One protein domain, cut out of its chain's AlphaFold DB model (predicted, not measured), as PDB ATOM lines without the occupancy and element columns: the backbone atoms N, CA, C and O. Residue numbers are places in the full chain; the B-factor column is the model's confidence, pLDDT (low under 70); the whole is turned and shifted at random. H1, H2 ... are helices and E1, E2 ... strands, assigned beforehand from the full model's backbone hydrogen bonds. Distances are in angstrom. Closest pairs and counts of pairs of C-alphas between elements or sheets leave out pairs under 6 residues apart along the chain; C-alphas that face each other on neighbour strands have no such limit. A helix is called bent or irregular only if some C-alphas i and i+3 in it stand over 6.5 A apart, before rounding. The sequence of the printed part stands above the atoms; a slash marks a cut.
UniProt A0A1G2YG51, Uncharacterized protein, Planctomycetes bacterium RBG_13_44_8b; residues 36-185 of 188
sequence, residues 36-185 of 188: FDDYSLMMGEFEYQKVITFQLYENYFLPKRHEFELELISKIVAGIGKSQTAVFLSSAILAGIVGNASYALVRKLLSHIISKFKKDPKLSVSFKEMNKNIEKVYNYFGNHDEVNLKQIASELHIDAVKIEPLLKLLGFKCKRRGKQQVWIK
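Overview. This is residues 36 to 185 of the 188 residues of an uncharacterized protein of Planctomycetes bacterium RBG_13_44_8b (UniProt A0A1G2YG51). Look for a small three-stranded sheet at one end of a helical body, where four long helices, H2 to H5, fold back one after another in hairpins. The shorter H7 sits in the middle, alongside H2 and crossing H5, with H6 at the end of H7 that begins it; residues 89 to 96 stick out. The 150 printed residues hold seven named helices and three named strands, in the order H1 H2 H3 H4 H5 E1 H6 H7 E2 E3; the class is mostly helix, and the antiparallel sheet runs E1, E3, E2. The whole is compact, with a radius of gyration of the C-alphas of 15.1 A and spans of 42 by 37 by 28 A.

Arrangement. Begin at inner strand E3, residues 180 to 184. Edge strand E1, residues 146 to 148, is antiparallel to it at 150 degrees, with N 147 and O 183 within hydrogen-bond range at 2.9 A. Edge strand E2, residues 173 to 177, forms an antiparallel hairpin with E3, with N 175 and O 182 2.8 A apart. E1, H6 (residues 149 to 156), H7 (residues 160 to 169) and E2 make a split strand-helix-strand unit, two strands running the same way with E3 between them; its crossover is right-handed. H6 and H7 are on the sheet but only graze it, with residues 149 to 152 and 164 to 168. H7 touches H2, residues 46 to 60, at a shallow tilt of 33 degrees, only just short of steep; Asn 59 and Lys 162 have the closest C-alphas, 5.7 A. H2 and H3, residues 67 to 90, form a hairpin at a steep tilt of 44 degrees, closest at C-alphas 53 and 74, 5.5 A. H4, residues 98 to 119, forms hairpins with H3 and with H5, residues 121 to 142; C-alphas 80 and 102 are closest for H3, 6.4 A, and 114 and 124 for H5, 5.3 A. H5, through residues 133 to 137 alone, only just touches H7, with 3 pairs of C-alphas within 8 A; Ile 134 and Leu 166 are closest, 6.7 A. H1, residues 39 to 42, only just touches H7, with 3 such pairs, closest at C-alphas 39 and 168, 5.4 A. In H2, H3 and H6 every O i to N i+4 pair is within hydrogen-bond range; H4 has 16 of 18, H5 15 of 18 and H7 4 of 6, while H1 is too short for one.

Along the chain. Find C-alpha 39, where H1 begins, at (202.216, 101.733, 97.645). H2 spans 21.2 A, H3 34.6 A, H4 34.3 A, H5 30.6 A and H7 14.4 A; E2 spans 13.0 A. H4 and H5 are irregular: C-alphas 116 and 119 are 7.7 A apart, and 123 and 126 7.6 A. E3 ends at C-alpha 184, (204.732, 106.479, 106.666).

Size, cuts and confidence. The C-alphas of Lys 119 and Gly 178, the two farthest apart, are 48.1 A apart. The printed part has no cut and no long link. Look at residues 84 to 100 for pLDDT under 70; the mean of the printed part is 87.0.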
ATOM      1  N   PHE A  36     210.373  98.512 103.304       79.38
ATOM      2  CA  PHE A  36     209.035  99.080 103.224       79.38
ATOM      3  C   PHE A  36     208.305  98.648 101.943       79.38
ATOM      4  O   PHE A  36     208.890  98.667 100.866       79.38
ATOM      5  N   ASP A  37     207.002  98.377 102.060       87.06
ATOM      6  CA  ASP A  37     206.078  98.333 100.922       87.06
ATOM      7  C   ASP A  37     205.797  99.792 100.494       87.06
ATOM      8  O   ASP A  37     205.234 100.554 101.287       87.06
ATOM      9  N   ASP A  38     206.179 100.216  99.282       87.38
ATOM     10  CA  ASP A  38     205.868 101.558  98.751       87.38
ATOM     11  C   ASP A  38     204.636 101.522  97.838       87.38
ATOM     12  O   ASP A  38     204.726 101.260  96.635       87.38
ATOM     13  N   TYR A  39     203.462 101.815  98.404       88.94
ATOM     14  CA  TYR A  39     202.216 101.733  97.645       88.94
ATOM     15  C   TYR A  39     202.092 102.812  96.565       88.94
ATOM     16  O   TYR A  39     201.287 102.638  95.655       88.94
ATOM     17  N   SER A  40     202.888 103.888  96.600       84.38
ATOM     18  CA  SER A  40     202.910 104.858  95.497       84.38
ATOM     19  C   SER A  40     203.506 104.270  94.214       84.38
ATOM     20  O   SER A  40     203.065 104.617  93.121       84.38
ATOM     21  N   LEU A  41     204.459 103.338  94.342       82.62
ATOM     22  CA  LEU A  41     205.033 102.607  93.210       82.62
ATOM     23  C   LEU A  41     204.094 101.482  92.768       82.62
ATOM     24  O   LEU A  41     203.758 101.373  91.592       82.62
ATOM     25  N   MET A  42     203.597 100.693  93.726       87.19
ATOM     26  CA  MET A  42     202.719  99.552  93.442       87.19
ATOM     27  C   MET A  42     201.402  99.948  92.774       87.19
ATOM     28  O   MET A  42     200.835  99.172  92.018       87.19
ATOM     29  N   MET A  43     200.890 101.151  93.035       87.25
ATOM     30  CA  MET A  43     199.661 101.655  92.413       87.25
ATOM     31  C   MET A  43     199.761 101.816  90.886       87.25
ATOM     32  O   MET A  43     198.722 101.928  90.228       87.25
ATOM     33  N   GLY A  44     200.969 101.797  90.312       81.94
ATOM     34  CA  GLY A  44     201.176 101.681  88.866       81.94
ATOM     35  C   GLY A  44     200.793 100.308  88.300       81.94
ATOM     36  O   GLY A  44     200.402 100.220  87.137       81.94
ATOM     37  N   GLU A  45     200.814  99.265  89.130       87.56
ATOM     38  CA  GLU A  45     200.557  97.883  88.735       87.56
ATOM     39  C   GLU A  45     199.060  97.547  88.776       87.56
ATOM     40  O   GLU A  45     198.338  97.818  89.744       87.56
ATOM     41  N   PHE A  46     198.574  96.908  87.715       88.94
ATOM     42  CA  PHE A  46     197.157  96.594  87.545       88.94
ATOM     43  C   PHE A  46     196.628  95.622  88.613       88.94
ATOM     44  O   PHE A  46     195.508  95.768  89.112       88.94
ATOM     45  N   GLU A  47     197.441  94.645  88.998       91.50
ATOM     46  CA  GLU A  47     197.143  93.646  90.019       91.50
ATOM     47  C   GLU A  47     196.918  94.310  91.381       91.50
ATOM     48  O   GLU A  47     195.944  94.003  92.075       91.50
ATOM     49  N   TYR A  48     197.752  95.289  91.739       91.44
ATOM     50  CA  TYR A  48     197.607  96.034  92.991       91.44
ATOM     51  C   TYR A  48     196.371  96.931  92.994       91.44
ATOM     52  O   TYR A  48     195.650  96.984  93.996       91.44
ATOM     53  N   GLN A  49     196.051  97.569  91.864       94.56
ATOM     54  CA  GLN A  49     194.804  98.326  91.720       94.56
ATOM     55  C   GLN A  49     193.573  97.435  91.951       94.56
ATOM     56  O   GLN A  49     192.628  97.850  92.631       94.56
ATOM     57  N   LYS A  50     193.578  96.190  91.454       96.12
ATOM     58  CA  LYS A  50     192.504  95.221  91.733       96.12
ATOM     59  C   LYS A  50     192.404  94.890  93.218       96.12
ATOM     60  O   LYS A  50     191.307  94.939  93.768       96.12
ATOM     61  N   VAL A  51     193.527  94.591  93.875       96.19
ATOM     62  CA  VAL A  51     193.545  94.275  95.314       96.19
ATOM     63  C   VAL A  51     192.933  95.414  96.126       96.19
ATOM     64  O   VAL A  51     192.029  95.185  96.928       96.19
ATOM     65  N   ILE A  52     193.363  96.653  95.883       96.31
ATOM     66  CA  ILE A  52     192.857  97.826  96.610       96.31
ATOM     67  C   ILE A  52     191.373  98.053  96.315       96.31
ATOM     68  O   ILE A  52     190.605  98.334  97.233       96.31
ATOM     69  N   THR A  53     190.947  97.871  95.064       97.44
ATOM     70  CA  THR A  53     189.533  97.952  94.668       97.44
ATOM     71  C   THR A  53     188.670  96.998  95.489       97.44
ATOM     72  O   THR A  53     187.686  97.434  96.090       97.44
ATOM     73  N   PHE A  54     189.043  95.717  95.562       96.62
ATOM     74  CA  PHE A  54     188.282  94.729  96.326       96.62
ATOM     75  C   PHE A  54     188.319  95.016  97.825       96.62
ATOM     76  O   PHE A  54     187.271  94.987  98.461       96.62
ATOM     77  N   GLN A  55     189.470  95.405  98.381       96.69
ATOM     78  CA  GLN A  55     189.557  95.787  99.793       96.69
ATOM     79  C   GLN A  55     188.648  96.983 100.119       96.69
ATOM     80  O   GLN A  55     187.951  96.970 101.131       96.69
ATOM     81  N   LEU A  56     188.602  98.017  99.276       96.88
ATOM     82  CA  LEU A  56     187.691  99.146  99.476       96.88
ATOM     83  C   LEU A  56     186.228  98.711  99.370       96.88
ATOM     84  O   LEU A  56     185.412  99.089 100.212       96.88
ATOM     85  N   TYR A  57     185.903  97.909  98.359       96.12
ATOM     86  CA  TYR A  57     184.543  97.445  98.127       96.12
ATOM     87  C   TYR A  57     184.024  96.597  99.293       96.12
ATOM     88  O   TYR A  57     182.953  96.859  99.842       96.12
ATOM     89  N   GLU A  58     184.817  95.628  99.741       94.69
ATOM     90  CA  GLU A  58     184.433  94.714 100.810       94.69
ATOM     91  C   GLU A  58     184.269  95.404 102.159       94.69
ATOM     92  O   GLU A  58     183.379  95.019 102.916       94.69
ATOM     93  N   ASN A  59     185.087  96.423 102.439       95.56
ATOM     94  CA  ASN A  59     185.097  97.097 103.732       95.56
ATOM     95  C   ASN A  59     184.110  98.274 103.823       95.56
ATOM     96  O   ASN A  59     183.714  98.632 104.930       95.56
ATOM     97  N   TYR A  60     183.687  98.877 102.705       95.88
ATOM     98  CA  TYR A  60     182.768 100.031 102.719       95.88
ATOM     99  C   TYR A  60     181.337  99.727 102.252       95.88
ATOM    100  O   TYR A  60     180.427 100.473 102.610       95.88
ATOM    101  N   PHE A  61     181.103  98.663 101.480       93.25
ATOM    102  CA  PHE A  61     179.820  98.430 100.795       93.25
ATOM    103  C   PHE A  61     179.070  97.194 101.322       93.25
ATOM    104  O   PHE A  61     178.484  96.415 100.577       93.25
ATOM    105  N   LEU A  62     179.092  96.987 102.641       82.94
ATOM    106  CA  LEU A  62     178.334  95.926 103.314       82.94
ATOM    107  C   LEU A  62     176.932  96.403 103.743       82.94
ATOM    108  O   LEU A  62     176.776  97.571 104.096       82.94
ATOM    109  N   PRO A  63     175.914  95.516 103.819       71.56
ATOM    110  CA  PRO A  63     175.902  94.107 103.403       71.56
ATOM    111  C   PRO A  63     175.345  93.879 101.983       71.56
ATOM    112  O   PRO A  63     175.568  92.817 101.406       71.56
ATOM    113  N   LYS A  64     174.601  94.841 101.417       75.38
ATOM    114  CA  LYS A  64     174.026  94.752 100.067       75.38
ATOM    115  C   LYS A  64     174.974  95.404  99.072       75.38
ATOM    116  O   LYS A  64     174.957  96.614  98.897       75.38
ATOM    117  N   ARG A  65     175.798  94.558  98.470       80.88
ATOM    118  CA  ARG A  65     176.820  94.893  97.482       80.88
ATOM    119  C   ARG A  65     176.198  95.001  96.094       80.88
ATOM    120  O   ARG A  65     175.534  94.059  95.657       80.88
ATOM    121  N   HIS A  66     176.419  96.115  95.404       90.06
ATOM    122  CA  HIS A  66     175.928  96.327  94.046       90.06
ATOM    123  C   HIS A  66     177.072  96.453  93.034       90.06
ATOM    124  O   HIS A  66     178.059  97.144  93.263       90.06
ATOM    125  N   GLU A  67     176.911  95.839  91.860       91.19
ATOM    126  CA  GLU A  67     177.934  95.824  90.802       91.19
ATOM    127  C   GLU A  67     178.398  97.230  90.387       91.19
ATOM    128  O   GLU A  67     179.595  97.464  90.216       91.19
ATOM    129  N   PHE A  68     177.476  98.196  90.309       93.69
ATOM    130  CA  PHE A  68     177.822  99.571  89.945       93.69
ATOM    131  C   PHE A  68     178.791 100.221  90.950       93.69
ATOM    132  O   PHE A  68     179.598 101.066  90.571       93.69
ATOM    133  N   GLU A  69     178.731  99.848  92.233       95.25
ATOM    134  CA  GLU A  69     179.614 100.386  93.273       95.25
ATOM    135  C   GLU A  69     181.043  99.894  93.052       95.25
ATOM    136  O   GLU A  69     181.984 100.691  93.085       95.25
ATOM    137  N   LEU A  70     181.192  98.601  92.745       95.50
ATOM    138  CA  LEU A  70     182.471  98.008  92.375       95.50
ATOM    139  C   LEU A  70     183.036  98.669  91.113       95.50
ATOM    140  O   LEU A  70     184.221  99.000  91.088       95.50
ATOM    141  N   GLU A  71     182.210  98.918  90.093       96.31
ATOM    142  CA  GLU A  71     182.656  99.601  88.874       96.31
ATOM    143  C   GLU A  71     183.142 101.030  89.172       96.31
ATOM    144  O   GLU A  71     184.211 101.440  88.708       96.31
ATOM    145  N   LEU A  72     182.403 101.789  89.989       96.94
ATOM    146  CA  LEU A  72     182.778 103.150  90.380       96.94
ATOM    147  C   LEU A  72     184.094 103.182  91.165       96.94
ATOM    148  O   LEU A  72     184.963 104.002  90.858       96.94
ATOM    149  N   ILE A  73     184.269 102.288  92.142       96.88
ATOM    150  CA  ILE A  73     185.520 102.183  92.907       96.88
ATOM    151  C   ILE A  73     186.673 101.760  91.996       96.88
ATOM    152  O   ILE A  73     187.725 102.395  92.037       96.88
ATOM    153  N   SER A  74     186.463 100.787  91.108       96.69
ATOM    154  CA  SER A  74     187.476 100.357  90.134       96.69
ATOM    155  C   SER A  74     187.963 101.529  89.277       96.69
ATOM    156  O   SER A  74     189.165 101.710  89.085       96.69
ATOM    157  N   LYS A  75     187.041 102.377  88.793       96.50
ATOM    158  CA  LYS A  75     187.396 103.572  88.010       96.50
ATOM    159  C   LYS A  75     188.133 104.625  88.839       96.50
ATOM    160  O   LYS A  75     189.026 105.275  88.297       96.50
ATOM    161  N   ILE A  76     187.794 104.797  90.123       95.25
ATOM    162  CA  ILE A  76     188.553 105.680  91.022       95.25
ATOM    163  C   ILE A  76     189.987 105.173  91.149       95.25
ATOM    164  O   ILE A  76     190.912 105.919  90.840       95.25
ATOM    165  N   VAL A  77     190.173 103.914  91.552       95.88
ATOM    166  CA  VAL A  77     191.496 103.330  91.813       95.88
ATOM    167  C   VAL A  77     192.366 103.360  90.554       95.88
ATOM    168  O   VAL A  77     193.499 103.833  90.609       95.88
ATOM    169  N   ALA A  78     191.816 102.973  89.399       92.69
ATOM    170  CA  ALA A  78     192.524 103.048  88.121       92.69
ATOM    171  C   ALA A  78     192.878 104.491  87.721       92.69
ATOM    172  O   ALA A  78     193.939 104.741  87.150       92.69
ATOM    173  N   GLY A  79     192.003 105.458  88.020       89.81
ATOM    174  CA  GLY A  79     192.280 106.879  87.815       89.81
ATOM    175  C   GLY A  79     193.451 107.379  88.663       89.81
ATOM    176  O   GLY A  79     194.301 108.106  88.151       89.81
ATOM    177  N   ILE A  80     193.531 106.947  89.926       89.06
ATOM    178  CA  ILE A  80     194.658 107.271  90.811       89.06
ATOM    179  C   ILE A  80     195.949 106.638  90.294       89.06
ATOM    180  O   ILE A  80     196.923 107.367  90.113       89.06
ATOM    181  N   GLY A  81     195.939 105.338  89.981       86.75
ATOM    182  CA  GLY A  81     197.117 104.632  89.468       86.75
ATOM    183  C   GLY A  81     197.699 105.306  88.225       86.75
ATOM    184  O   GLY A  81     198.868 105.678  88.207       86.75
ATOM    185  N   LYS A  82     196.850 105.623  87.234       84.12
ATOM    186  CA  LYS A  82     197.268 106.368  86.031       84.12
ATOM    187  C   LYS A  82     197.850 107.744  86.345       84.12
ATOM    188  O   LYS A  82     198.810 108.158  85.699       84.12
ATOM    189  N   SER A  83     197.264 108.470  87.298       75.69
ATOM    190  CA  SER A  83     197.761 109.795  87.678       75.69
ATOM    191  C   SER A  83     199.137 109.722  88.334       75.69
ATOM    192  O   SER A  83     199.990 110.547  88.027       75.69
ATOM    193  N   GLN A  84     199.386 108.708  89.166       69.94
ATOM    194  CA  GLN A  84     200.681 108.502  89.805       69.94
ATOM    195  C   GLN A  84     201.739 108.104  88.776       69.94
ATOM    196  O   GLN A  84     202.826 108.671  88.797       69.94
ATOM    197  N   THR A  85     201.399 107.254  87.802       62.88
ATOM    198  CA  THR A  85     202.281 106.958  86.661       62.88
ATOM    199  C   THR A  85     202.581 108.210  85.834       62.88
ATOM    200  O   THR A  85     203.727 108.446  85.470       62.88
ATOM    201  N   ALA A  86     201.581 109.051  85.555       62.06
ATOM    202  CA  ALA A  86     201.782 110.285  84.793       62.06
ATOM    203  C   ALA A  86     202.639 111.315  85.552       62.06
ATOM    204  O   ALA A  86     203.498 111.961  84.952       62.06
ATOM    205  N   VAL A  87     202.441 111.452  86.867       58.91
ATOM    206  CA  VAL A  87     203.287 112.289  87.731       58.91
ATOM    207  C   VAL A  87     204.711 111.733  87.758       58.91
ATOM    208  O   VAL A  87     205.635 112.481  87.484       58.91
ATOM    209  N   PHE A  88     204.886 110.425  87.956       52.25
ATOM    210  CA  PHE A  88     206.193 109.761  87.951       52.25
ATOM    211  C   PHE A  88     206.955 109.944  86.626       52.25
ATOM    212  O   PHE A  88     208.134 110.288  86.636       52.25
ATOM    213  N   LEU A  89     206.278 109.788  85.480       51.34
ATOM    214  CA  LEU A  89     206.870 109.976  84.149       51.34
ATOM    215  C   LEU A  89     207.176 111.447  83.820       51.34
ATOM    216  O   LEU A  89     208.041 111.717  82.990       51.34
ATOM    217  N   SER A  90     206.480 112.398  84.449       51.84
ATOM    218  CA  SER A  90     206.738 113.837  84.278       51.84
ATOM    219  C   SER A  90     207.743 114.399  85.291       51.84
ATOM    220  O   SER A  90     208.330 115.452  85.043       51.84
ATOM    221  N   SER A  91     208.009 113.697  86.398       45.16
ATOM    222  CA  SER A  91     208.869 114.160  87.489       45.16
ATOM    223  C   SER A  91     210.306 113.626  87.413       45.16
ATOM    224  O   SER A  91     210.808 113.012  88.350       45.16
ATOM    225  N   ALA A  92     211.018 113.998  86.346       39.53
ATOM    226  CA  ALA A  92     212.449 114.306  86.457       39.53
ATOM    227  C   ALA A  92     212.687 115.638  87.216       39.53
ATOM    228  O   ALA A  92     213.825 116.066  87.383       39.53
ATOM    229  N   ILE A  93     211.629 116.316  87.681       40.09
ATOM    230  CA  ILE A  93     211.696 117.578  88.420       40.09
ATOM    231  C   ILE A  93     210.672 117.562  89.574       40.09
ATOM    232  O   ILE A  93     209.485 117.337  89.359       40.09
ATOM    233  N   LEU A  94     211.187 117.869  90.772       35.97
ATOM    234  CA  LEU A  94     210.528 118.199  92.048       35.97
ATOM    235  C   LEU A  94     209.963 117.037  92.883       35.97
ATOM    236  O   LEU A  94     208.801 116.644  92.803       35.97
ATOM    237  N   ALA A  95     210.840 116.574  93.779       39.47
ATOM    238  CA  ALA A  95     210.529 115.841  94.994       39.47
ATOM    239  C   ALA A  95     209.317 116.457  95.708       39.47
ATOM    240  O   ALA A  95     209.365 117.636  96.057       39.47
ATOM    241  N   GLY A  96     208.258 115.655  95.896       43.91
ATOM    242  CA  GLY A  96     207.263 115.946  96.921       43.91
ATOM    243  C   GLY A  96     205.765 115.817  96.605       43.91
ATOM    244  O   GLY A  96     204.936 115.502  97.447       43.91
ATOM    245  N   ILE A  97     205.323 115.992  95.366       50.19
ATOM    246  CA  ILE A  97     203.909 116.375  95.147       50.19
ATOM    247  C   ILE A  97     202.899 115.192  95.213       50.19
ATOM    248  O   ILE A  97     201.680 115.389  95.229       50.19
ATOM    249  N   VAL A  98     203.370 113.943  95.300       51.75
ATOM    250  CA  VAL A  98     202.558 112.734  95.024       51.75
ATOM    251  C   VAL A  98     201.443 112.489  96.054       51.75
ATOM    252  O   VAL A  98     200.317 112.142  95.675       51.75
ATOM    253  N   GLY A  99     201.711 112.709  97.347       58.66
ATOM    254  CA  GLY A  99     200.735 112.458  98.418       58.66
ATOM    255  C   GLY A  99     199.535 113.412  98.374       58.66
ATOM    256  O   GLY A  99     198.381 112.983  98.438       58.66
ATOM    257  N   ASN A 100     199.797 114.708  98.176       68.94
ATOM    258  CA  ASN A 100     198.751 115.732  98.092       68.94
ATOM    259  C   ASN A 100     197.917 115.593  96.804       68.94
ATOM    260  O   ASN A 100     196.692 115.727  96.832       68.94
ATOM    261  N   ALA A 101     198.555 115.249  95.678       76.88
ATOM    262  CA  ALA A 101     197.859 115.026  94.412       76.88
ATOM    263  C   ALA A 101     196.884 113.838  94.485       76.88
ATOM    264  O   ALA A 101     195.726 113.965  94.077       76.88
ATOM    265  N   SER A 102     197.324 112.712  95.061       83.00
ATOM    266  CA  SER A 102     196.495 111.509  95.222       83.00
ATOM    267  C   SER A 102     195.292 111.785  96.127       83.00
ATOM    268  O   SER A 102     194.154 111.487  95.762       83.00
ATOM    269  N   TYR A 103     195.519 112.448  97.267       87.69
ATOM    270  CA  TYR A 103     194.450 112.884  98.166       87.69
ATOM    271  C   TYR A 103     193.423 113.785  97.464       87.69
ATOM    272  O   TYR A 103     192.220 113.497  97.481       87.69
ATOM    273  N   ALA A 104     193.884 114.857  96.810       86.38
ATOM    274  CA  ALA A 104     193.015 115.819  96.140       86.38
ATOM    275  C   ALA A 104     192.187 115.162  95.024       86.38
ATOM    276  O   ALA A 104     190.989 115.437  94.891       86.38
ATOM    277  N   LEU A 105     192.800 114.263  94.249       89.50
ATOM    278  CA  LEU A 105     192.126 113.547  93.173       89.50
ATOM    279  C   LEU A 105     191.040 112.609  93.711       89.50
ATOM    280  O   LEU A 105     189.899 112.693  93.250       89.50
ATOM    281  N   VAL A 106     191.339 111.778  94.719       92.75
ATOM    282  CA  VAL A 106     190.339 110.869  95.307       92.75
ATOM    283  C   VAL A 106     189.161 111.656  95.885       92.75
ATOM    284  O   VAL A 106     188.008 111.352  95.573       92.75
ATOM    285  N   ARG A 107     189.425 112.715  96.663       93.50
ATOM    286  CA  ARG A 107     188.380 113.588  97.230       93.50
ATOM    287  C   ARG A 107     187.494 114.195  96.144       93.50
ATOM    288  O   ARG A 107     186.269 114.224  96.292       93.50
ATOM    289  N   LYS A 108     188.088 114.661  95.039       91.88
ATOM    290  CA  LYS A 108     187.354 115.240  93.904       91.88
ATOM    291  C   LYS A 108     186.457 114.203  93.223       91.88
ATOM    292  O   LYS A 108     185.293 114.501  92.957       91.88
ATOM    293  N   LEU A 109     186.966 112.995  92.977       95.00
ATOM    294  CA  LEU A 109     186.207 111.910  92.345       95.00
ATOM    295  C   LEU A 109     185.060 111.414  93.239       95.00
ATOM    296  O   LEU A 109     183.925 111.305  92.773       95.00
ATOM    297  N   LEU A 110     185.316 111.201  94.533       96.56
ATOM    298  CA  LEU A 110     184.274 110.828  95.495       96.56
ATOM    299  C   LEU A 110     183.198 111.911  95.595       96.56
ATOM    300  O   LEU A 110     182.009 111.610  95.518       96.56
ATOM    301  N   SER A 111     183.595 113.182  95.687       95.75
ATOM    302  CA  SER A 111     182.651 114.307  95.722       95.75
ATOM    303  C   SER A 111     181.805 114.386  94.448       95.75
ATOM    304  O   SER A 111     180.603 114.653  94.520       95.75
ATOM    305  N   HIS A 112     182.400 114.099  93.286       95.00
ATOM    306  CA  HIS A 112     181.669 114.015  92.024       95.00
ATOM    307  C   HIS A 112     180.590 112.925  92.073       95.00
ATOM    308  O   HIS A 112     179.427 113.224  91.803       95.00
ATOM    309  N   ILE A 113     180.937 111.703  92.486       95.25
ATOM    310  CA  ILE A 113     179.990 110.580  92.614       95.25
ATOM    311  C   ILE A 113     178.871 110.915  93.605       95.25
ATOM    312  O   ILE A 113     177.689 110.810  93.274       95.25
ATOM    313  N   ILE A 114     179.224 111.414  94.793       96.50
ATOM    314  CA  ILE A 114     178.259 111.827  95.822       96.50
ATOM    315  C   ILE A 114     177.271 112.859  95.260       96.50
ATOM    316  O   ILE A 114     176.073 112.792  95.534       96.50
ATOM    317  N   SER A 115     177.748 113.800  94.436       96.06
ATOM    318  CA  SER A 115     176.897 114.822  93.824       96.06
ATOM    319  C   SER A 115     175.905 114.266  92.792       96.06
ATOM    320  O   SER A 115     174.835 114.851  92.609       96.06
ATOM    321  N   LYS A 116     176.220 113.139  92.138       96.25
ATOM    322  CA  LYS A 116     175.326 112.477  91.173       96.25
ATOM    323  C   LYS A 116     174.178 111.748  91.866       96.25
ATOM    324  O   LYS A 116     173.058 111.766  91.364       96.25
ATOM    325  N   PHE A 117     174.413 111.225  93.065       94.56
ATOM    326  CA  PHE A 117     173.403 110.550  93.884       94.56
ATOM    327  C   PHE A 117     172.562 111.497  94.758       94.56
ATOM    328  O   PHE A 117     171.902 111.057  95.693       94.56
ATOM    329  N   LYS A 118     172.514 112.805  94.462       90.56
ATOM    330  CA  LYS A 118     171.682 113.765  95.222       90.56
ATOM    331  C   LYS A 118     170.202 113.371  95.299       90.56
ATOM    332  O   LYS A 118     169.565 113.644  96.310       90.56
ATOM    333  N   LYS A 119     169.669 112.751  94.241       90.88
ATOM    334  CA  LYS A 119     168.264 112.311  94.166       90.88
ATOM    335  C   LYS A 119     167.991 111.006  94.919       90.88
ATOM    336  O   LYS A 119     166.852 110.778  95.300       90.88
ATOM    337  N   ASP A 120     169.019 110.194  95.163       90.69
ATOM    338  CA  ASP A 120     168.935 108.997  96.002       90.69
ATOM    339  C   ASP A 120     170.150 108.930  96.944       90.69
ATOM    340  O   ASP A 120     171.159 108.275  96.658       90.69
ATOM    341  N   PRO A 121     170.088 109.638  98.087       90.69
ATOM    342  CA  PRO A 121     171.219 109.749  98.996       90.69
ATOM    343  C   PRO A 121     171.689 108.414  99.577       90.69
ATOM    344  O   PRO A 121     172.840 108.351 100.020       90.69
ATOM    345  N   LYS A 122     170.847 107.368  99.579       90.38
ATOM    346  CA  LYS A 122     171.204 106.043 100.107       90.38
ATOM    347  C   LYS A 122     172.345 105.420  99.304       90.38
ATOM    348  O   LYS A 122     173.262 104.871  99.904       90.38
ATOM    349  N   LEU A 123     172.366 105.641  97.988       90.19
ATOM    350  CA  LEU A 123     173.437 105.188  97.089       90.19
ATOM    351  C   LEU A 123     174.784 105.884  97.352       90.19
ATOM    352  O   LEU A 123     175.828 105.425  96.907       90.19
ATOM    353  N   SER A 124     174.782 107.009  98.077       93.50
ATOM    354  CA  SER A 124     175.994 107.783  98.380       93.50
ATOM    355  C   SER A 124     176.593 107.513  99.760       93.50
ATOM    356  O   SER A 124     177.631 108.093 100.070       93.50
ATOM    357  N   VAL A 125     175.949 106.704 100.613       94.38
ATOM    358  CA  VAL A 125     176.323 106.568 102.035       94.38
ATOM    359  C   VAL A 125     177.760 106.075 102.189       94.38
ATOM    360  O   VAL A 125     178.566 106.759 102.822       94.38
ATOM    361  N   SER A 126     178.112 104.965 101.542       95.62
ATOM    362  CA  SER A 126     179.462 104.394 101.600       95.62
ATOM    363  C   SER A 126     180.515 105.319 100.989       95.62
ATOM    364  O   SER A 126     181.588 105.504 101.562       95.62
ATOM    365  N   PHE A 127     180.195 106.001  99.882       96.44
ATOM    366  CA  PHE A 127     181.093 106.996  99.285       96.44
ATOM    367  C   PHE A 127     181.318 108.203 100.206       96.44
ATOM    368  O   PHE A 127     182.440 108.694 100.310       96.44
ATOM    369  N   LYS A 128     180.278 108.678 100.907       96.88
ATOM    370  CA  LYS A 128     180.388 109.753 101.907       96.88
ATOM    371  C   LYS A 128     181.242 109.329 103.094       96.88
ATOM    372  O   LYS A 128     182.073 110.118 103.538       96.88
ATOM    373  N   GLU A 129     181.047 108.110 103.593       96.94
ATOM    374  CA  GLU A 129     181.858 107.557 104.678       96.94
ATOM    375  C   GLU A 129     183.333 107.485 104.268       96.94
ATOM    376  O   GLU A 129     184.190 108.024 104.965       96.94
ATOM    377  N   MET A 130     183.622 106.907 103.100       97.62
ATOM    378  CA  MET A 130     184.975 106.821 102.549       97.62
ATOM    379  C   MET A 130     185.615 108.203 102.403       97.62
ATOM    380  O   MET A 130     186.736 108.420 102.859       97.62
ATOM    381  N   ASN A 131     184.879 109.169 101.848       97.19
ATOM    382  CA  ASN A 131     185.350 110.543 101.686       97.19
ATOM    383  C   ASN A 131     185.713 111.172 103.043       97.19
ATOM    384  O   ASN A 131     186.782 111.768 103.177       97.19
ATOM    385  N   LYS A 132     184.854 111.004 104.059       97.88
ATOM    386  CA  LYS A 132     185.083 111.491 105.430       97.88
ATOM    387  C   LYS A 132     186.296 110.819 106.081       97.88
ATOM    388  O   LYS A 132     187.086 111.493 106.736       97.88
ATOM    389  N   ASN A 133     186.458 109.511 105.899       98.06
ATOM    390  CA  ASN A 133     187.578 108.759 106.462       98.06
ATOM    391  C   ASN A 133     188.913 109.168 105.826       98.06
ATOM    392  O   ASN A 133     189.889 109.344 106.547       98.06
ATOM    393  N   ILE A 134     188.946 109.416 104.513       95.50
ATOM    394  CA  ILE A 134     190.131 109.940 103.815       95.50
ATOM    395  C   ILE A 134     190.552 111.303 104.369       95.50
ATOM    396  O   ILE A 134     191.733 111.538 104.591       95.50
ATOM    397  N   GLU A 135     189.598 112.196 104.624       95.12
ATOM    398  CA  GLU A 135     189.875 113.510 105.214       95.12
ATOM    399  C   GLU A 135     190.402 113.407 106.648       95.12
ATOM    400  O   GLU A 135     191.374 114.074 106.991       95.12
ATOM    401  N   LYS A 136     189.827 112.519 107.467       96.31
ATOM    402  CA  LYS A 136     190.357 112.222 108.804       96.31
ATOM    403  C   LYS A 136     191.800 111.717 108.739       96.31
ATOM    404  O   LYS A 136     192.642 112.236 109.462       96.31
ATOM    405  N   VAL A 137     192.083 110.742 107.870       94.62
ATOM    406  CA  VAL A 137     193.433 110.189 107.672       94.62
ATOM    407  C   VAL A 137     194.402 111.273 107.202       94.62
ATOM    408  O   VAL A 137     195.483 111.410 107.765       94.62
ATOM    409  N   TYR A 138     194.014 112.088 106.223       90.88
ATOM    410  CA  TYR A 138     194.856 113.170 105.720       90.88
ATOM    411  C   TYR A 138     195.207 114.188 106.814       90.88
ATOM    412  O   TYR A 138     196.380 114.482 107.032       90.88
ATOM    413  N   ASN A 139     194.204 114.665 107.558       92.00
ATOM    414  CA  ASN A 139     194.414 115.618 108.649       92.00
ATOM    415  C   ASN A 139     195.285 115.024 109.764       92.00
ATOM    416  O   ASN A 139     196.122 115.719 110.336       92.00
ATOM    417  N   TYR A 140     195.123 113.730 110.045       93.69
ATOM    418  CA  TYR A 140     195.913 113.012 111.037       93.69
ATOM    419  C   TYR A 140     197.409 113.010 110.710       93.69
ATOM    420  O   TYR A 140     198.233 113.389 111.543       93.69
ATOM    421  N   PHE A 141     197.763 112.669 109.469       91.19
ATOM    422  CA  PHE A 141     199.148 112.666 108.985       91.19
ATOM    423  C   PHE A 141     199.698 114.066 108.658       91.19
ATOM    424  O   PHE A 141     200.877 114.213 108.320       91.19
ATOM    425  N   GLY A 142     198.885 115.116 108.819       86.25
ATOM    426  CA  GLY A 142     199.363 116.498 108.841       86.25
ATOM    427  C   GLY A 142     200.366 116.747 109.974       86.25
ATOM    428  O   GLY A 142     201.344 117.457 109.767       86.25
ATOM    429  N   ASN A 143     200.174 116.089 111.124       86.81
ATOM    430  CA  ASN A 143     201.010 116.255 112.323       86.81
ATOM    431  C   ASN A 143     201.836 115.011 112.689       86.81
ATOM    432  O   ASN A 143     202.578 115.042 113.666       86.81
ATOM    433  N   HIS A 144     201.704 113.923 111.930       88.81
ATOM    434  CA  HIS A 144     202.400 112.666 112.194       88.81
ATOM    435  C   HIS A 144     203.129 112.187 110.941       88.81
ATOM    436  O   HIS A 144     202.540 112.152 109.861       88.81
ATOM    437  N   ASP A 145     204.398 111.807 111.080       86.12
ATOM    438  CA  ASP A 145     205.207 111.301 109.964       86.12
ATOM    439  C   ASP A 145     205.122 109.774 109.836       86.12
ATOM    440  O   ASP A 145     204.976 109.255 108.727       86.12
ATOM    441  N   GLU A 146     205.151 109.067 110.971       90.88
ATOM    442  CA  GLU A 146     205.109 107.605 111.056       90.88
ATOM    443  C   GLU A 146     204.174 107.155 112.183       90.88
ATOM    444  O   GLU A 146     204.337 107.583 113.326       90.88
ATOM    445  N   VAL A 147     203.201 106.286 111.886       92.81
ATOM    446  CA  VAL A 147     202.212 105.834 112.882       92.81
ATOM    447  C   VAL A 147     201.834 104.367 112.695       92.81
ATOM    448  O   VAL A 147     201.732 103.863 111.579       92.81
ATOM    449  N   ASN A 148     201.587 103.652 113.794       93.31
ATOM    450  CA  ASN A 148     201.087 102.278 113.752       93.31
ATOM    451  C   ASN A 148     199.609 102.216 113.321       93.31
ATOM    452  O   ASN A 148     198.792 102.986 113.821       93.31
ATOM    453  N   LEU A 149     199.222 101.234 112.496       93.69
ATOM    454  CA  LEU A 149     197.825 101.063 112.056       93.69
ATOM    455  C   LEU A 149     196.807 101.025 113.211       93.69
ATOM    456  O   LEU A 149     195.742 101.632 113.118       93.69
ATOM    457  N   LYS A 150     197.133 100.334 114.311       92.56
ATOM    458  CA  LYS A 150     196.257 100.242 115.490       92.56
ATOM    459  C   LYS A 150     196.067 101.595 116.164       92.56
ATOM    460  O   LYS A 150     194.976 101.882 116.645       92.56
ATOM    461  N   GLN A 151     197.117 102.409 116.186       94.50
ATOM    462  CA  GLN A 151     197.065 103.752 116.742       94.50
ATOM    463  C   GLN A 151     196.183 104.657 115.872       94.50
ATOM    464  O   GLN A 151     195.265 105.275 116.402       94.50
ATOM    465  N   ILE A 152     196.357 104.626 114.542       95.12
ATOM    466  CA  ILE A 152     195.496 105.364 113.599       95.12
ATOM    467  C   ILE A 152     194.022 104.972 113.802       95.12
ATOM    468  O   ILE A 152     193.153 105.835 113.913       95.12
ATOM    469  N   ALA A 153     193.735 103.669 113.885       96.12
ATOM    470  CA  ALA A 153     192.383 103.147 114.090       96.12
ATOM    471  C   ALA A 153     191.755 103.617 115.405       96.12
ATOM    472  O   ALA A 153     190.607 104.069 115.424       96.12
ATOM    473  N   SER A 154     192.531 103.551 116.489       96.38
ATOM    474  CA  SER A 154     192.103 103.983 117.816       96.38
ATOM    475  C   SER A 154     191.811 105.483 117.862       96.38
ATOM    476  O   SER A 154     190.755 105.879 118.347       96.38
ATOM    477  N   GLU A 155     192.719 106.315 117.352       96.69
ATOM    478  CA  GLU A 155     192.620 107.776 117.459       96.69
ATOM    479  C   GLU A 155     191.592 108.378 116.489       96.69
ATOM    480  O   GLU A 155     190.944 109.374 116.808       96.69
ATOM    481  N   LEU A 156     191.378 107.765 115.318       96.75
ATOM    482  CA  LEU A 156     190.372 108.234 114.354       96.75
ATOM    483  C   LEU A 156     188.972 107.657 114.578       96.75
ATOM    484  O   LEU A 156     188.010 108.138 113.951       96.75
ATOM    485  N   HIS A 157     188.862 106.651 115.452       96.81
ATOM    486  CA  HIS A 157     187.668 105.833 115.653       96.81
ATOM    487  C   HIS A 157     187.141 105.277 114.320       96.81
ATOM    488  O   HIS A 157     185.985 105.488 113.946       96.81
ATOM    489  N   ILE A 158     188.033 104.638 113.558       96.88
ATOM    490  CA  ILE A 158     187.731 103.961 112.291       96.88
ATOM    491  C   ILE A 158     188.335 102.560 112.369       96.88
ATOM    492  O   ILE A 158     189.475 102.407 112.804       96.88
ATOM    493  N   ASP A 159     187.608 101.544 111.908       95.75
ATOM    494  CA  ASP A 159     188.135 100.183 111.859       95.75
ATOM    495  C   ASP A 159     189.416 100.103 111.016       95.75
ATOM    496  O   ASP A 159     189.486 100.632 109.902       95.75
ATOM    497  N   ALA A 160     190.419  99.377 111.513       94.75
ATOM    498  CA  ALA A 160     191.703  99.211 110.827       94.75
ATOM    499  C   ALA A 160     191.541  98.671 109.392       94.75
ATOM    500  O   ALA A 160     192.228  99.133 108.483       94.75
ATOM    501  N   VAL A 161     190.566  97.776 109.175       95.31
ATOM    502  CA  VAL A 161     190.238  97.203 107.855       95.31
ATOM    503  C   VAL A 161     189.726  98.245 106.855       95.31
ATOM    504  O   VAL A 161     189.876  98.068 105.651       95.31
ATOM    505  N   LYS A 162     189.161  99.362 107.334       96.69
ATOM    506  CA  LYS A 162     188.752 100.503 106.505       96.69
ATOM    507  C   LYS A 162     189.877 101.514 106.296       96.69
ATOM    508  O   LYS A 162     189.815 102.255 105.319       96.69
ATOM    509  N   ILE A 163     190.862 101.580 107.196       96.75
ATOM    510  CA  ILE A 163     192.005 102.502 107.104       96.75
ATOM    511  C   ILE A 163     193.060 101.973 106.141       96.75
ATOM    512  O   ILE A 163     193.499 102.708 105.261       96.75
ATOM    513  N   GLU A 164     193.461 100.713 106.294       95.81
ATOM    514  CA  GLU A 164     194.539 100.112 105.507       95.81
ATOM    515  C   GLU A 164     194.380 100.323 103.987       95.81
ATOM    516  O   GLU A 164     195.307 100.856 103.372       95.81
ATOM    517  N   PRO A 165     193.233 100.008 103.350       96.75
ATOM    518  CA  PRO A 165     193.084 100.225 101.914       96.75
ATOM    519  C   PRO A 165     193.094 101.705 101.510       96.75
ATOM    520  O   PRO A 165     193.472 102.016 100.382       96.75
ATOM    521  N   LEU A 166     192.736 102.631 102.410       96.25
ATOM    522  CA  LEU A 166     192.877 104.066 102.144       96.25
ATOM    523  C   LEU A 166     194.343 104.489 102.133       96.25
ATOM    524  O   LEU A 166     194.741 105.239 101.249       96.25
ATOM    525  N   LEU A 167     195.151 103.999 103.075       95.06
ATOM    526  CA  LEU A 167     196.583 104.303 103.114       95.06
ATOM    527  C   LEU A 167     197.287 103.797 101.848       95.06
ATOM    528  O   LEU A 167     198.073 104.530 101.250       95.06
ATOM    529  N   LYS A 168     196.928 102.592 101.385       94.12
ATOM    530  CA  LYS A 168     197.416 102.040 100.111       94.12
ATOM    531  C   LYS A 168     196.998 102.896  98.916       94.12
ATOM    532  O   LYS A 168     197.849 103.287  98.126       94.12
ATOM    533  N   LEU A 169     195.711 103.246  98.818       93.31
ATOM    534  CA  LEU A 169     195.186 104.096  97.741       93.31
ATOM    535  C   LEU A 169     195.884 105.464  97.684       93.31
ATOM    536  O   LEU A 169     196.111 106.006  96.605       93.31
ATOM    537  N   LEU A 170     196.209 106.030  98.847       90.75
ATOM    538  CA  LEU A 170     196.882 107.321  98.974       90.75
ATOM    539  C   LEU A 170     198.409 107.239  98.779       90.75
ATOM    540  O   LEU A 170     199.078 108.269  98.849       90.75
ATOM    541  N   GLY A 171     198.957 106.046  98.521       89.00
ATOM    542  CA  GLY A 171     200.370 105.841  98.202       89.00
ATOM    543  C   GLY A 171     201.315 105.876  99.405       89.00
ATOM    544  O   GLY A 171     202.492 106.181  99.240       89.00
ATOM    545  N   PHE A 172     200.822 105.611 100.618       91.38
ATOM    546  CA  PHE A 172     201.665 105.562 101.819       91.38
ATOM    547  C   PHE A 172     202.707 104.443 101.724       91.38
ATOM    548  O   PHE A 172     202.526 103.479 100.985       91.38
ATOM    549  N   LYS A 173     203.770 104.527 102.528       91.94
ATOM    550  CA  LYS A 173     204.698 103.404 102.716       91.94
ATOM    551  C   LYS A 173     204.323 102.615 103.963       91.94
ATOM    552  O   LYS A 173     203.869 103.202 104.945       91.94
ATOM    553  N   CYS A 174     204.543 101.304 103.954       92.38
ATOM    554  CA  CYS A 174     204.325 100.446 105.116       92.38
ATOM    555  C   CYS A 174     205.600  99.684 105.471       92.38
ATOM    556  O   CYS A 174     206.065  98.842 104.709       92.38
ATOM    557  N   LYS A 175     206.145  99.946 106.660       89.56
ATOM    558  CA  LYS A 175     207.247  99.175 107.238       89.56
ATOM    559  C   LYS A 175     206.683  98.094 108.152       89.56
ATOM    560  O   LYS A 175     205.983  98.387 109.126       89.56
ATOM    561  N   ARG A 176     207.024  96.835 107.872       81.62
ATOM    562  CA  ARG A 176     206.666  95.695 108.727       81.62
ATOM    563  C   ARG A 176     207.796  95.430 109.719       81.62
ATOM    564  O   ARG A 176     208.910  95.101 109.327       81.62
ATOM    565  N   ARG A 177     207.519  95.567 111.019       70.19
ATOM    566  CA  ARG A 177     208.434  95.171 112.107       70.19
ATOM    567  C   ARG A 177     207.745  94.108 112.961       70.19
ATOM    568  O   ARG A 177     206.945  94.425 113.844       70.19
ATOM    569  N   GLY A 178     208.007  92.833 112.674       72.50
ATOM    570  CA  GLY A 178     207.318  91.715 113.329       72.50
ATOM    571  C   GLY A 178     205.801  91.769 113.101       72.50
ATOM    572  O   GLY A 178     205.345  91.760 111.964       72.50
ATOM    573  N   LYS A 179     205.011  91.856 114.182       71.25
ATOM    574  CA  LYS A 179     203.534  91.969 114.122       71.25
ATOM    575  C   LYS A 179     203.021  93.406 113.938       71.25
ATOM    576  O   LYS A 179     201.811  93.626 113.983       71.25
ATOM    577  N   GLN A 180     203.908  94.391 113.815       78.62
ATOM    578  CA  GLN A 180     203.534  95.797 113.691       78.62
ATOM    579  C   GLN A 180     203.678  96.289 112.252       78.62
ATOM    580  O   GLN A 180     204.673  96.012 111.584       78.62
ATOM    581  N   GLN A 181     202.682  97.058 111.817       86.75
ATOM    582  CA  GLN A 181     202.681  97.801 110.563       86.75
ATOM    583  C   GLN A 181     202.778  99.288 110.895       86.75
ATOM    584  O   GLN A 181     201.858  99.848 111.502       86.75
ATOM    585  N   VAL A 182     203.907  99.894 110.540       91.81
ATOM    586  CA  VAL A 182     204.145 101.332 110.679       91.81
ATOM    587  C   VAL A 182     203.934 101.973 109.319       91.81
ATOM    588  O   VAL A 182     204.582 101.599 108.344       91.81
ATOM    589  N   TRP A 183     203.011 102.922 109.264       93.94
ATOM    590  CA  TRP A 183     202.632 103.632 108.055       93.94
ATOM    591  C   TRP A 183     203.301 104.992 108.021       93.94
ATOM    592  O   TRP A 183     203.245 105.740 108.995       93.94
ATOM    593  N   ILE A 184     203.921 105.289 106.887       91.06
ATOM    594  CA  ILE A 184     204.732 106.479 106.666       91.06
ATOM    595  C   ILE A 184     204.078 107.272 105.544       91.06
ATOM    596  O   ILE A 184     203.783 106.720 104.476       91.06
ATOM    597  N   LYS A 185     203.836 108.561 105.781       86.31
ATOM    598  CA  LYS A 185     203.229 109.416 104.759       86.31
ATOM    599  C   LYS A 185     204.163 109.586 103.549       86.31
ATOM    600  O   LYS A 185     205.385 109.624 103.724       86.31
TER     601      LYS A 185